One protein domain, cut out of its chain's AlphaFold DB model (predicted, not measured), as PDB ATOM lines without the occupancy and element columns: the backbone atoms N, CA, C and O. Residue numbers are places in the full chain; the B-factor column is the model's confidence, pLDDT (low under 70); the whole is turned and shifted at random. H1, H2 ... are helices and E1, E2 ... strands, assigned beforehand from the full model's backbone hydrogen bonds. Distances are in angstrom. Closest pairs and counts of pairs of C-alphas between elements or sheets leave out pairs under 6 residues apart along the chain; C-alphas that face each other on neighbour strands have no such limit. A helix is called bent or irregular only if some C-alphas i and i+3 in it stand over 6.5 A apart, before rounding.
ATOM      1  N   ARG A  14      37.351  -7.568  23.864       82.38
ATOM      2  CA  ARG A  14      38.048  -8.464  22.943       82.38
ATOM      3  C   ARG A  14      37.019  -9.265  22.163       82.38
ATOM      4  O   ARG A  14      36.100  -9.812  22.766       82.38
ATOM      5  N   ASP A  15      37.251  -9.404  20.868       88.44
ATOM      6  CA  ASP A  15      36.574 -10.380  20.022       88.44
ATOM      7  C   ASP A  15      37.634 -11.217  19.292       88.44
ATOM      8  O   ASP A  15      38.677 -10.705  18.874       88.44
ATOM      9  N   ASN A  16      37.387 -12.519  19.145       86.50
ATOM     10  CA  ASN A  16      38.324 -13.431  18.486       86.50
ATOM     11  C   ASN A  16      38.511 -13.110  16.994       86.50
ATOM     12  O   ASN A  16      39.536 -13.475  16.418       86.50
ATOM     13  N   HIS A  17      37.550 -12.422  16.374       91.75
ATOM     14  CA  HIS A  17      37.593 -12.017  14.971       91.75
ATOM     15  C   HIS A  17      38.284 -10.666  14.763       91.75
ATOM     16  O   HIS A  17      38.589 -10.304  13.624       91.75
ATOM     17  N   TRP A  18      38.573  -9.924  15.836       96.44
ATOM     18  CA  TRP A  18      39.269  -8.647  15.746       96.44
ATOM     19  C   TRP A  18      40.768  -8.858  15.564       96.44
ATOM     20  O   TRP A  18      41.565  -8.736  16.494       96.44
ATOM     21  N   VAL A  19      41.150  -9.213  14.339       97.44
ATOM     22  CA  VAL A  19      42.531  -9.514  13.960       97.44
ATOM     23  C   VAL A  19      42.926  -8.718  12.722       97.44
ATOM     24  O   VAL A  19      42.284  -8.812  11.677       97.44
ATOM     25  N   ILE A  20      44.031  -7.978  12.814       97.25
ATOM     26  CA  ILE A  20      44.638  -7.250  11.693       97.25
ATOM     27  C   ILE A  20      46.087  -7.700  11.565       97.25
ATOM     28  O   ILE A  20      46.845  -7.658  12.527       97.25
ATOM     29  N   ALA A  21      46.481  -8.171  10.381       95.62
ATOM     30  CA  ALA A  21      47.852  -8.611  10.105       95.62
ATOM     31  C   ALA A  21      48.427  -9.603  11.150       95.62
ATOM     32  O   ALA A  21      49.610  -9.553  11.479       95.62
ATOM     33  N   LYS A  22      47.596 -10.539  11.645       96.25
ATOM     34  CA  LYS A  22      47.919 -11.523  12.708       96.25
ATOM     35  C   LYS A  22      48.113 -10.928  14.115       96.25
ATOM     36  O   LYS A  22      48.624 -11.630  14.988       96.25
ATOM     37  N   TRP A  23      47.708  -9.680  14.330       97.50
ATOM     38  CA  TRP A  23      47.635  -9.034  15.637       97.50
ATOM     39  C   TRP A  23      46.188  -8.938  16.100       97.50
ATOM     40  O   TRP A  23      45.324  -8.507  15.339       97.50
ATOM     41  N   SER A  30      38.320   4.737  28.226       92.06
ATOM     42  CA  SER A  30      38.897   5.654  29.201       92.06
ATOM     43  C   SER A  30      37.941   5.872  30.376       92.06
ATOM     44  O   SER A  30      36.727   5.727  30.242       92.06
ATOM     45  N   GLU A  31      38.475   6.287  31.525       90.00
ATOM     46  CA  GLU A  31      37.663   6.565  32.717       90.00
ATOM     47  C   GLU A  31      36.542   7.576  32.446       90.00
ATOM     48  O   GLU A  31      35.415   7.373  32.889       90.00
ATOM     49  N   ARG A  32      36.827   8.631  31.668       89.44
ATOM     50  CA  ARG A  32      35.826   9.635  31.283       89.44
ATOM     51  C   ARG A  32      34.676   8.999  30.507       89.44
ATOM     52  O   ARG A  32      33.519   9.197  30.866       89.44
ATOM     53  N   LEU A  33      34.998   8.197  29.494       90.25
ATOM     54  CA  LEU A  33      33.992   7.501  28.700       90.25
ATOM     55  C   LEU A  33      33.192   6.506  29.555       90.25
ATOM     56  O   LEU A  33      31.972   6.459  29.444       90.25
ATOM     57  N   LEU A  34      33.841   5.778  30.469       90.19
ATOM     58  CA  LEU A  34      33.166   4.881  31.416       90.19
ATOM     59  C   LEU A  34      32.206   5.619  32.356       90.19
ATOM     60  O   LEU A  34      31.143   5.089  32.669       90.19
ATOM     61  N   VAL A  35      32.550   6.827  32.809       89.06
ATOM     62  CA  VAL A  35      31.638   7.673  33.596       89.06
ATOM     63  C   VAL A  35      30.414   8.055  32.762       89.06
ATOM     64  O   VAL A  35      29.291   7.909  33.241       89.06
ATOM     65  N   SER A  36      30.608   8.458  31.504       89.00
ATOM     66  CA  SER A  36      29.507   8.764  30.579       89.00
ATOM     67  C   SER A  36      28.612   7.548  30.314       89.00
ATOM     68  O   SER A  36      27.389   7.671  30.359       89.00
ATOM     69  N   ILE A  37      29.198   6.363  30.107       89.00
ATOM     70  CA  ILE A  37      28.469   5.094  29.944       89.00
ATOM     71  C   ILE A  37      27.612   4.807  31.183       89.00
ATOM     72  O   ILE A  37      26.412   4.565  31.070       89.00
ATOM     73  N   LYS A  38      28.211   4.886  32.378       88.50
ATOM     74  CA  LYS A  38      27.518   4.628  33.648       88.50
ATOM     75  C   LYS A  38      26.383   5.614  33.906       88.50
ATOM     76  O   LYS A  38      25.354   5.203  34.421       88.50
ATOM     77  N   HIS A  39      26.531   6.881  33.519       89.38
ATOM     78  CA  HIS A  39      25.449   7.866  33.617       89.38
ATOM     79  C   HIS A  39      24.246   7.548  32.725       89.38
ATOM     80  O   HIS A  39      23.136   7.961  33.050       89.38
ATOM     81  N   ARG A  40      24.457   6.843  31.607       88.06
ATOM     82  CA  ARG A  40      23.382   6.410  30.703       88.06
ATOM     83  C   ARG A  40      22.739   5.094  31.133       88.06
ATOM     84  O   ARG A  40      21.661   4.779  30.644       88.06
ATOM     85  N   SER A  41      23.392   4.339  32.015       88.06
ATOM     86  CA  SER A  41      22.898   3.052  32.486       88.06
ATOM     87  C   SER A  41      21.956   3.197  33.676       88.06
ATOM     88  O   SER A  41      22.191   3.982  34.593       88.06
ATOM     89  N   ASN A  42      20.914   2.369  33.691       87.19
ATOM     90  CA  ASN A  42      20.022   2.207  34.835       87.19
ATOM     91  C   ASN A  42      20.607   1.274  35.914       87.19
ATOM     92  O   ASN A  42      20.020   1.136  36.988       87.19
ATOM     93  N   SER A  43      21.752   0.630  35.644       83.19
ATOM     94  CA  SER A  43      22.449  -0.261  36.571       83.19
ATOM     95  C   SER A  43      23.789   0.337  37.023       83.19
ATOM     96  O   SER A  43      24.525   0.908  36.216       83.19
ATOM     97  N   PRO A  44      24.189   0.148  38.295       76.81
ATOM     98  CA  PRO A  44      25.552   0.440  38.742       76.81
ATOM     99  C   PRO A  44      26.616  -0.345  37.960       76.81
ATOM    100  O   PRO A  44      27.743   0.130  37.787       76.81
ATOM    101  N   ASN A  45      26.263  -1.548  37.497       80.81
ATOM    102  CA  ASN A  45      27.068  -2.329  36.574       80.81
ATOM    103  C   ASN A  45      26.512  -2.147  35.160       80.81
ATOM    104  O   ASN A  45      25.579  -2.835  34.761       80.81
ATOM    105  N   TRP A  46      27.100  -1.222  34.403       81.81
ATOM    106  CA  TRP A  46      26.602  -0.856  33.076       81.81
ATOM    107  C   TRP A  46      26.518  -2.033  32.092       81.81
ATOM    108  O   TRP A  46      25.689  -2.010  31.192       81.81
ATOM    109  N   PHE A  47      27.332  -3.077  32.279       80.62
ATOM    110  CA  PHE A  47      27.277  -4.296  31.467       80.62
ATOM    111  C   PHE A  47      25.997  -5.119  31.665       80.62
ATOM    112  O   PHE A  47      25.683  -5.961  30.830       80.62
ATOM    113  N   GLU A  48      25.286  -4.925  32.775       83.50
ATOM    114  CA  GLU A  48      24.006  -5.590  33.051       83.50
ATOM    115  C   GLU A  48      22.823  -4.843  32.426       83.50
ATOM    116  O   GLU A  48      21.723  -5.388  32.345       83.50
ATOM    117  N   ASP A  49      23.040  -3.608  31.972       86.81
ATOM    118  CA  ASP A  49      22.065  -2.857  31.197       86.81
ATOM    119  C   ASP A  49      22.209  -3.232  29.721       86.81
ATOM    120  O   ASP A  49      23.111  -2.764  29.024       86.81
ATOM    121  N   THR A  50      21.338  -4.134  29.270       86.94
ATOM    122  CA  THR A  50      21.394  -4.736  27.932       86.94
ATOM    123  C   THR A  50      21.426  -3.693  26.819       86.94
ATOM    124  O   THR A  50      22.188  -3.863  25.870       86.94
ATOM    125  N   ASP A  51      20.653  -2.611  26.936       89.38
ATOM    126  CA  ASP A  51      20.561  -1.594  25.887       89.38
ATOM    127  C   ASP A  51      21.880  -0.818  25.780       89.38
ATOM    128  O   ASP A  51      22.458  -0.695  24.699       89.38
ATOM    129  N   VAL A  52      22.426  -0.384  26.922       88.25
ATOM    130  CA  VAL A  52      23.725   0.305  26.972       88.25
ATOM    131  C   VAL A  52      24.853  -0.619  26.514       88.25
ATOM    132  O   VAL A  52      25.715  -0.211  25.733       88.25
ATOM    133  N   ALA A  53      24.858  -1.874  26.962       87.75
ATOM    134  CA  ALA A  53      25.867  -2.844  26.565       87.75
ATOM    135  C   ALA A  53      25.854  -3.100  25.049       87.75
ATOM    136  O   ALA A  53      26.918  -3.083  24.427       87.75
ATOM    137  N   ILE A  54      24.676  -3.289  24.444       88.62
ATOM    138  CA  ILE A  54      24.532  -3.486  22.994       88.62
ATOM    139  C   ILE A  54      25.043  -2.264  22.230       88.62
ATOM    140  O   ILE A  54      25.852  -2.426  21.314       88.62
ATOM    141  N   ASP A  55      24.639  -1.058  22.634       90.19
ATOM    142  CA  ASP A  55      25.048   0.187  21.981       90.19
ATOM    143  C   ASP A  55      26.576   0.335  21.945       90.19
ATOM    144  O   ASP A  55      27.169   0.573  20.888       90.19
ATOM    145  N   TYR A  56      27.243   0.168  23.088       89.25
ATOM    146  CA  TYR A  56      28.692   0.353  23.165       89.25
ATOM    147  C   TYR A  56      29.472  -0.790  22.511       89.25
ATOM    148  O   TYR A  56      30.526  -0.542  21.922       89.25
ATOM    149  N   MET A  57      28.964  -2.025  22.530       89.56
ATOM    150  CA  MET A  57      29.581  -3.122  21.778       89.56
ATOM    151  C   MET A  57      29.459  -2.908  20.264       89.56
ATOM    152  O   MET A  57      30.436  -3.126  19.546       89.56
ATOM    153  N   ALA A  58      28.321  -2.397  19.781       90.62
ATOM    154  CA  ALA A  58      28.158  -2.010  18.380       90.62
ATOM    155  C   ALA A  58      29.140  -0.891  17.988       90.62
ATOM    156  O   ALA A  58      29.770  -0.955  16.933       90.62
ATOM    157  N   GLN A  59      29.358   0.102  18.858       91.44
ATOM    158  CA  GLN A  59      30.371   1.140  18.620       91.44
ATOM    159  C   GLN A  59      31.792   0.575  18.513       91.44
ATOM    160  O   GLN A  59      32.564   1.015  17.659       91.44
ATOM    161  N   LEU A  60      32.153  -0.408  19.344       93.62
ATOM    162  CA  LEU A  60      33.465  -1.057  19.265       93.62
ATOM    163  C   LEU A  60      33.651  -1.843  17.962       93.62
ATOM    164  O   LEU A  60      34.732  -1.804  17.374       93.62
ATOM    165  N   GLU A  61      32.603  -2.505  17.471       94.25
ATOM    166  CA  GLU A  61      32.641  -3.171  16.168       94.25
ATOM    167  C   GLU A  61      32.878  -2.165  15.032       94.25
ATOM    168  O   GLU A  61      33.719  -2.387  14.155       94.25
ATOM    169  N   ILE A  62      32.212  -1.011  15.082       94.81
ATOM    170  CA  ILE A  62      32.433   0.073  14.122       94.81
ATOM    171  C   ILE A  62      33.878   0.608  14.228       94.81
ATOM    172  O   ILE A  62      34.534   0.804  13.199       94.81
ATOM    173  N   CYS A  63      34.415   0.785  15.442       95.56
ATOM    174  CA  CYS A  63      35.815   1.170  15.659       95.56
ATOM    175  C   CYS A  63      36.780   0.177  15.005       95.56
ATOM    176  O   CYS A  63      37.679   0.580  14.264       95.56
ATOM    177  N   PHE A  64      36.581  -1.123  15.238       96.81
ATOM    178  CA  PHE A  64      37.389  -2.167  14.617       96.81
ATOM    179  C   PHE A  64      37.325  -2.101  13.089       96.81
ATOM    180  O   PHE A  64      38.364  -2.119  12.425       96.81
ATOM    181  N   ASN A  65      36.123  -1.970  12.526       96.00
ATOM    182  CA  ASN A  65      35.930  -1.871  11.082       96.00
ATOM    183  C   ASN A  65      36.646  -0.646  10.491       96.00
ATOM    184  O   ASN A  65      37.280  -0.761   9.440       96.00
ATOM    185  N   SER A  66      36.623   0.492  11.192       95.94
ATOM    186  CA  SER A  66      37.340   1.708  10.801       95.94
ATOM    187  C   SER A  66      38.862   1.516  10.817       95.94
ATOM    188  O   SER A  66      39.519   1.819   9.820       95.94
ATOM    189  N   ILE A  67      39.422   0.925  11.879       96.88
ATOM    190  CA  ILE A  67      40.859   0.606  11.973       96.88
ATOM    191  C   ILE A  67      41.273  -0.363  10.856       96.88
ATOM    192  O   ILE A  67      42.302  -0.171  10.207       96.88
ATOM    193  N   ASN A  68      40.472  -1.400  10.608       97.19
ATOM    194  CA  ASN A  68      40.742  -2.391   9.569       97.19
ATOM    195  C   ASN A  68      40.717  -1.770   8.165       97.19
ATOM    196  O   ASN A  68      41.591  -2.061   7.349       97.19
ATOM    197  N   ALA A  69      39.744  -0.901   7.883       96.38
ATOM    198  CA  ALA A  69      39.673  -0.169   6.623       96.38
ATOM    199  C   ALA A  69      40.889   0.751   6.443       96.38
ATOM    200  O   ALA A  69      41.557   0.672   5.414       96.38
ATOM    201  N   PHE A  70      41.237   1.535   7.468       96.62
ATOM    202  CA  PHE A  70      42.419   2.397   7.457       96.62
ATOM    203  C   PHE A  70      43.695   1.594   7.164       96.62
ATOM    204  O   PHE A  70      44.454   1.930   6.256       96.62
ATOM    205  N   HIS A  71      43.894   0.470   7.856       97.56
ATOM    206  CA  HIS A  71      45.046  -0.398   7.624       97.56
ATOM    207  C   HIS A  71      45.092  -0.968   6.207       97.56
ATOM    208  O   HIS A  71      46.157  -0.997   5.592       97.56
ATOM    209  N   LYS A  72      43.954  -1.401   5.658       97.38
ATOM    210  CA  LYS A  72      43.892  -1.888   4.273       97.38
ATOM    211  C   LYS A  72      44.242  -0.800   3.255       97.38
ATOM    212  O   LYS A  72      44.839  -1.121   2.234       97.38
ATOM    213  N   SER A  73      43.888   0.454   3.531       97.12
ATOM    214  CA  SER A  73      44.146   1.584   2.635       97.12
ATOM    215  C   SER A  73      45.572   2.123   2.732       97.12
ATOM    216  O   SER A  73      46.169   2.443   1.707       97.12
ATOM    217  N   PHE A  74      46.126   2.222   3.942       96.81
ATOM    218  CA  PHE A  74      47.383   2.935   4.194       96.81
ATOM    219  C   PHE A  74      48.540   2.033   4.639       96.81
ATOM    220  O   PHE A  74      49.663   2.510   4.787       96.81
ATOM    221  N   GLY A  75      48.294   0.746   4.895       96.06
ATOM    222  CA  GLY A  75      49.312  -0.198   5.374       96.06
ATOM    223  C   GLY A  75      49.828   0.089   6.789       96.06
ATOM    224  O   GLY A  75      50.843  -0.470   7.199       96.06
ATOM    225  N   SER A  76      49.155   0.965   7.536       95.69
ATOM    226  CA  SER A  76      49.507   1.368   8.901       95.69
ATOM    227  C   SER A  76      48.272   1.363   9.803       95.69
ATOM    228  O   SER A  76      47.147   1.273   9.323       95.69
ATOM    229  N   LEU A  77      48.468   1.401  11.120       96.81
ATOM    230  CA  LEU A  77      47.366   1.523  12.077       96.81
ATOM    231  C   LEU A  77      47.173   2.991  12.476       96.81
ATOM    232  O   LEU A  77      48.178   3.705  12.551       96.81
ATOM    233  N   PRO A  78      45.938   3.409  12.806       95.38
ATOM    234  CA  PRO A  78      45.674   4.716  13.392       95.38
ATOM    235  C   PRO A  78      46.528   4.989  14.638       95.38
ATOM    236  O   PRO A  78      46.964   4.074  15.355       95.38
ATOM    237  N   VAL A  79      46.784   6.266  14.887       95.50
ATOM    238  CA  VAL A  79      47.643   6.758  15.965       95.50
ATOM    239  C   VAL A  79      46.837   7.490  17.035       95.50
ATOM    240  O   VAL A  79      45.631   7.688  16.925       95.50
ATOM    241  N   ILE A  80      47.513   7.853  18.125       96.31
ATOM    242  CA  ILE A  80      46.912   8.655  19.192       96.31
ATOM    243  C   ILE A  80      46.450   9.995  18.610       96.31
ATOM    244  O   ILE A  80      47.211  10.655  17.906       96.31
ATOM    245  N   GLY A  81      45.222  10.389  18.939       94.12
ATOM    246  CA  GLY A  81      44.560  11.587  18.430       94.12
ATOM    247  C   GLY A  81      43.631  11.326  17.244       94.12
ATOM    248  O   GLY A  81      42.737  12.139  17.015       94.12
ATOM    249  N   ASP A  82      43.771  10.195  16.545       94.38
ATOM    250  CA  ASP A  82      42.860   9.851  15.453       94.38
ATOM    251  C   ASP A  82      41.465   9.530  15.996       94.38
ATOM    252  O   ASP A  82      41.304   8.856  17.022       94.38
ATOM    253  N   ARG A  83      40.445   9.992  15.270       94.00
ATOM    254  CA  ARG A  83      39.045   9.676  15.541       94.00
ATOM    255  C   ARG A  83      38.586   8.530  14.645       94.00
ATOM    256  O   ARG A  83      38.842   8.522  13.443       94.00
ATOM    257  N   LEU A  84      37.906   7.555  15.234       90.81
ATOM    258  CA  LEU A  84      37.407   6.378  14.534       90.81
ATOM    259  C   LEU A  84      35.982   6.629  14.031       90.81
ATOM    260  O   LEU A  84      35.167   7.183  14.753       90.81
ATOM    261  N   PHE A  85      35.687   6.182  12.808       77.69
ATOM    262  CA  PHE A  85      34.359   6.043  12.181       77.69
ATOM    263  C   PHE A  85      33.425   7.264  12.007       77.69
ATOM    264  O   PHE A  85      32.440   7.126  11.280       77.69
ATOM    265  N   ASN A  86      33.704   8.435  12.594       76.50
ATOM    266  CA  ASN A  86      32.987   9.700  12.344       76.50
ATOM    267  C   ASN A  86      33.789  10.898  12.902       76.50
ATOM    268  O   ASN A  86      34.231  10.813  14.040       76.50
ATOM    269  N   GLU A  87      33.960  12.001  12.157       68.44
ATOM    270  CA  GLU A  87      34.741  13.182  12.597       68.44
ATOM    271  C   GLU A  87      34.143  13.929  13.804       68.44
ATOM    272  O   GLU A  87      34.897  14.472  14.615       68.44
ATOM    273  N   ASP A  88      32.819  13.893  13.977       66.75
ATOM    274  CA  ASP A  88      32.120  14.657  15.018       66.75
ATOM    275  C   ASP A  88      31.686  13.797  16.212       66.75
ATOM    276  O   ASP A  88      31.601  14.283  17.339       66.75
ATOM    277  N   THR A  89      31.394  12.514  15.982       74.50
ATOM    278  CA  THR A  89      30.788  11.620  16.997       74.50
ATOM    279  C   THR A  89      31.574  10.340  17.249       74.50
ATOM    280  O   THR A  89      31.201   9.532  18.099       74.50
ATOM    281  N   GLY A  90      32.653  10.137  16.498       83.44
ATOM    282  CA  GLY A  90      33.497   8.961  16.599       83.44
ATOM    283  C   GLY A  90      34.326   8.942  17.875       83.44
ATOM    284  O   GLY A  90      34.611   9.989  18.446       83.44
ATOM    285  N   LEU A  91      34.773   7.767  18.308       93.25
ATOM    286  CA  LEU A  91      35.661   7.668  19.468       93.25
ATOM    287  C   LEU A  91      37.101   8.030  19.085       93.25
ATOM    288  O   LEU A  91      37.596   7.627  18.034       93.25
ATOM    289  N   VAL A  92      37.787   8.768  19.951       95.25
ATOM    290  CA  VAL A  92      39.187   9.179  19.787       95.25
ATOM    291  C   VAL A  92      40.118   8.160  20.429       95.25
ATOM    292  O   VAL A  92      39.898   7.735  21.567       95.25
ATOM    293  N   ILE A  93      41.207   7.816  19.740       96.62
ATOM    294  CA  ILE A  93      42.305   7.046  20.325       96.62
ATOM    295  C   ILE A  93      43.087   7.958  21.271       96.62
ATOM    296  O   ILE A  93      43.847   8.823  20.844       96.62
ATOM    297  N   LYS A  94      42.921   7.753  22.575       96.75
ATOM    298  CA  LYS A  94      43.637   8.496  23.617       96.75
ATOM    299  C   LYS A  94      45.018   7.911  23.902       96.75
ATOM    300  O   LYS A  94      45.937   8.650  24.232       96.75
ATOM    301  N   ASP A  95      45.142   6.592  23.812       96.62
ATOM    302  CA  ASP A  95      46.391   5.879  24.068       96.62
ATOM    303  C   ASP A  95      46.425   4.547  23.303       96.62
ATOM    304  O   ASP A  95      45.384   4.032  22.878       96.62
ATOM    305  N   ARG A  96      47.623   3.985  23.133       95.44
ATOM    306  CA  ARG A  96      47.843   2.667  22.533       95.44
ATOM    307  C   ARG A  96      48.975   1.918  23.220       95.44
ATOM    308  O   ARG A  96      50.052   2.462  23.445       95.44
ATOM    309  N   SER A  97      48.777   0.626  23.441       96.25
ATOM    310  CA  SER A  97      49.823  -0.274  23.924       96.25
ATOM    311  C   SER A  97      49.967  -1.491  23.015       96.25
ATOM    312  O   SER A  97      49.038  -1.879  22.304       96.25
ATOM    313  N   ILE A  98      51.174  -2.058  22.991       96.62
ATOM    314  CA  ILE A  98      51.520  -3.214  22.163       96.62
ATOM    315  C   ILE A  98      52.165  -4.262  23.059       96.62
ATOM    316  O   ILE A  98      53.185  -3.998  23.693       96.62
ATOM    317  N   ASP A  99      51.602  -5.465  23.050       96.19
ATOM    318  CA  ASP A  99      52.212  -6.655  23.629       96.19
ATOM    319  C   ASP A  99      52.655  -7.585  22.495       96.19
ATOM    320  O   ASP A  99      51.841  -8.240  21.837       96.19
ATOM    321  N   GLY A 100      53.966  -7.629  22.249       95.19
ATOM    322  CA  GLY A 100      54.555  -8.466  21.203       95.19
ATOM    323  C   GLY A 100      54.555  -9.962  21.523       95.19
ATOM    324  O   GLY A 100      54.543 -10.772  20.595       95.19
ATOM    325  N   GLY A 101      54.525 -10.339  22.805       96.69
ATOM    326  CA  GLY A 101      54.446 -11.737  23.223       96.69
ATOM    327  C   GLY A 101      53.068 -12.326  22.933       96.69
ATOM    328  O   GLY A 101      52.961 -13.438  22.422       96.69
ATOM    329  N   LEU A 102      52.019 -11.537  23.179       94.00
ATOM    330  CA  LEU A 102      50.626 -11.916  22.920       94.00
ATOM    331  C   LEU A 102      50.119 -11.508  21.532       94.00
ATOM    332  O   LEU A 102      48.963 -11.776  21.203       94.00
ATOM    333  N   ARG A 103      50.947 -10.827  20.731       96.44
ATOM    334  CA  ARG A 103      50.555 -10.203  19.456       96.44
ATOM    335  C   ARG A 103      49.258  -9.410  19.579       96.44
ATOM    336  O   ARG A 103      48.324  -9.589  18.803       96.44
ATOM    337  N   THR A 104      49.195  -8.555  20.589       96.69
ATOM    338  CA  THR A 104      48.008  -7.769  20.914       96.69
ATOM    339  C   THR A 104      48.310  -6.281  20.822       96.69
ATOM    340  O   THR A 104      49.360  -5.824  21.273       96.69
ATOM    341  N   ILE A 105      47.374  -5.529  20.252       97.19
ATOM    342  CA  ILE A 105      47.367  -4.069  20.248       97.19
ATOM    343  C   ILE A 105      46.099  -3.619  20.961       97.19
ATOM    344  O   ILE A 105      44.996  -4.010  20.575       97.19
ATOM    345  N   THR A 106      46.256  -2.805  21.996       96.75
ATOM    346  CA  THR A 106      45.136  -2.271  22.771       96.75
ATOM    347  C   THR A 106      44.999  -0.782  22.501       96.75
ATOM    348  O   THR A 106      45.953  -0.031  22.695       96.75
ATOM    349  N   PHE A 107      43.811  -0.358  22.075       97.00
ATOM    350  CA  PHE A 107      43.453   1.046  21.888       97.00
ATOM    351  C   PHE A 107      42.602   1.526  23.061       97.00
ATOM    352  O   PHE A 107      41.571   0.928  23.374       97.00
ATOM    353  N   VAL A 108      43.019   2.618  23.699       96.19
ATOM    354  CA  VAL A 108      42.224   3.293  24.728       96.19
ATOM    355  C   VAL A 108      41.388   4.376  24.060       96.19
ATOM    356  O   VAL A 108      41.932   5.290  23.445       96.19
ATOM    357  N   LEU A 109      40.071   4.276  24.193       95.38
ATOM    358  CA  LEU A 109      39.090   5.118  23.525       95.38
ATOM    359  C   LEU A 109      38.487   6.158  24.476       95.38
ATOM    360  O   LEU A 109      38.228   5.895  25.655       95.38
ATOM    361  N   SER A 110      38.229   7.347  23.947       93.31
ATOM    362  CA  SER A 110      37.471   8.416  24.601       93.31
ATOM    363  C   SER A 110      36.428   8.976  23.636       93.31
ATOM    364  O   SER A 110      36.567   8.829  22.428       93.31
ATOM    365  N   ASP A 111      35.403   9.616  24.180       88.50
ATOM    366  CA  ASP A 111      34.495  10.549  23.493       88.50
ATOM    367  C   ASP A 111      35.210  11.792  22.916       88.50
ATOM    368  O   ASP A 111      36.067  12.359  23.632       88.50
TER     369      ASP A 111
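AT A GLANCE: This is residues 14 to 23 and 30 to 111 of the 111 residues of an uncharacterized protein of Spirosoma oryzae (UniProt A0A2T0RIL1). One long helix, H2, runs the length of the model, and a bent two-strand hairpin, E2 with E3, crosses it on one side at a distance, with no C-alpha of E3 within 8 A of H2. The strand E1 runs alongside H2 with its Ile 20 close to Asn 68, while the shorter helix H1 reaches from the last residue of E3 to the first turns of H2, and the loop of residues 75 to 91 leads from the end of H2 back to the start of E2. The printed part has 92 residues with two named helices and three named strands, in the order E1, H1, H2, E2, E3 along the chain; E2 and E3 form an antiparallel sheet of two strands, and E1 pairs with no named strand. The class is mixed, helices and strands, with 35 residues in the helices and 22 in the strands. The whole is compact, with a radius of gyration of the C-alphas of 14.0 A and spans of 41 by 31 by 19 A.

HOW THE PARTS SIT: The printed part begins with strand E1, residues 14 to 20. Its closest C-alphas to helix H2, residues 50 to 74, are those of Ile 20 and Asn 68, 6.6 A apart, and the centres of the two elements are 10.9 A apart. Helix H1, residues 31 to 40, is apart from E1. H1 and H2 are close but not clearly touching, the C-alphas of Arg 40 and Val 52 being the closest at 7.2 A; they run opposite ways at a steep tilt of 42 degrees. In both helices every O i to N i+4 pair is within hydrogen-bond range. Strand E2, residues 92 to 99, and strand E3, residues 104 to 110, are antiparallel neighbours and form a hairpin, with 160 degrees between their N-to-C directions. Across this pair N 92 and O 110 are within hydrogen-bond range at 2.8 A, and so are N 106 and O 97 at 2.9 A. E2 bends by 53 degrees at residue 95. The closest C-alphas of H1 and E3 are those of Leu 33 and Ser 110, 5.5 A apart. E1 and E3 are near each other, with 5 pairs of C-alphas within 10 A. E1 and E2, H1 and E2, and H2 and E3 are apart.

IN THESE COORDINATES: E1 begins at C-alpha 14, at (38.048, -8.464, 22.943), and is 13.1 A from first to last C-alpha. H1, from Glu 31 to Arg 40, measures 14.4 A. H2, from Thr 50 to Phe 74, is the longest helix at 36.0 A and begins at C-alpha 50, at (21.394, -4.736, 27.932). E2, from Val 92 to Asp 99, is 20.9 A long. E3, from Thr 104 to Ser 110, is 19.7 A long and ends at C-alpha 110, at (37.471, 8.416, 24.601).

THE WHOLE: The two C-alphas farthest apart are those of Asn 42 and Gly 75, at 41.6 A. Residues 24 to 29 are cut out and not printed, and C-alphas 23 and 30 are 21.8 A apart across the cut; the link from E1 to H1 runs across it. Of the links that are printed whole, the one from H2 to E2 is long, with 17 residues; the one from H1 to H2 is short, with 9 residues; and the one from E2 to E3 is tight, with 4 residues. The mean pLDDT of the printed part is 91.3, and residues 87 to 88, in the long link, are under 70.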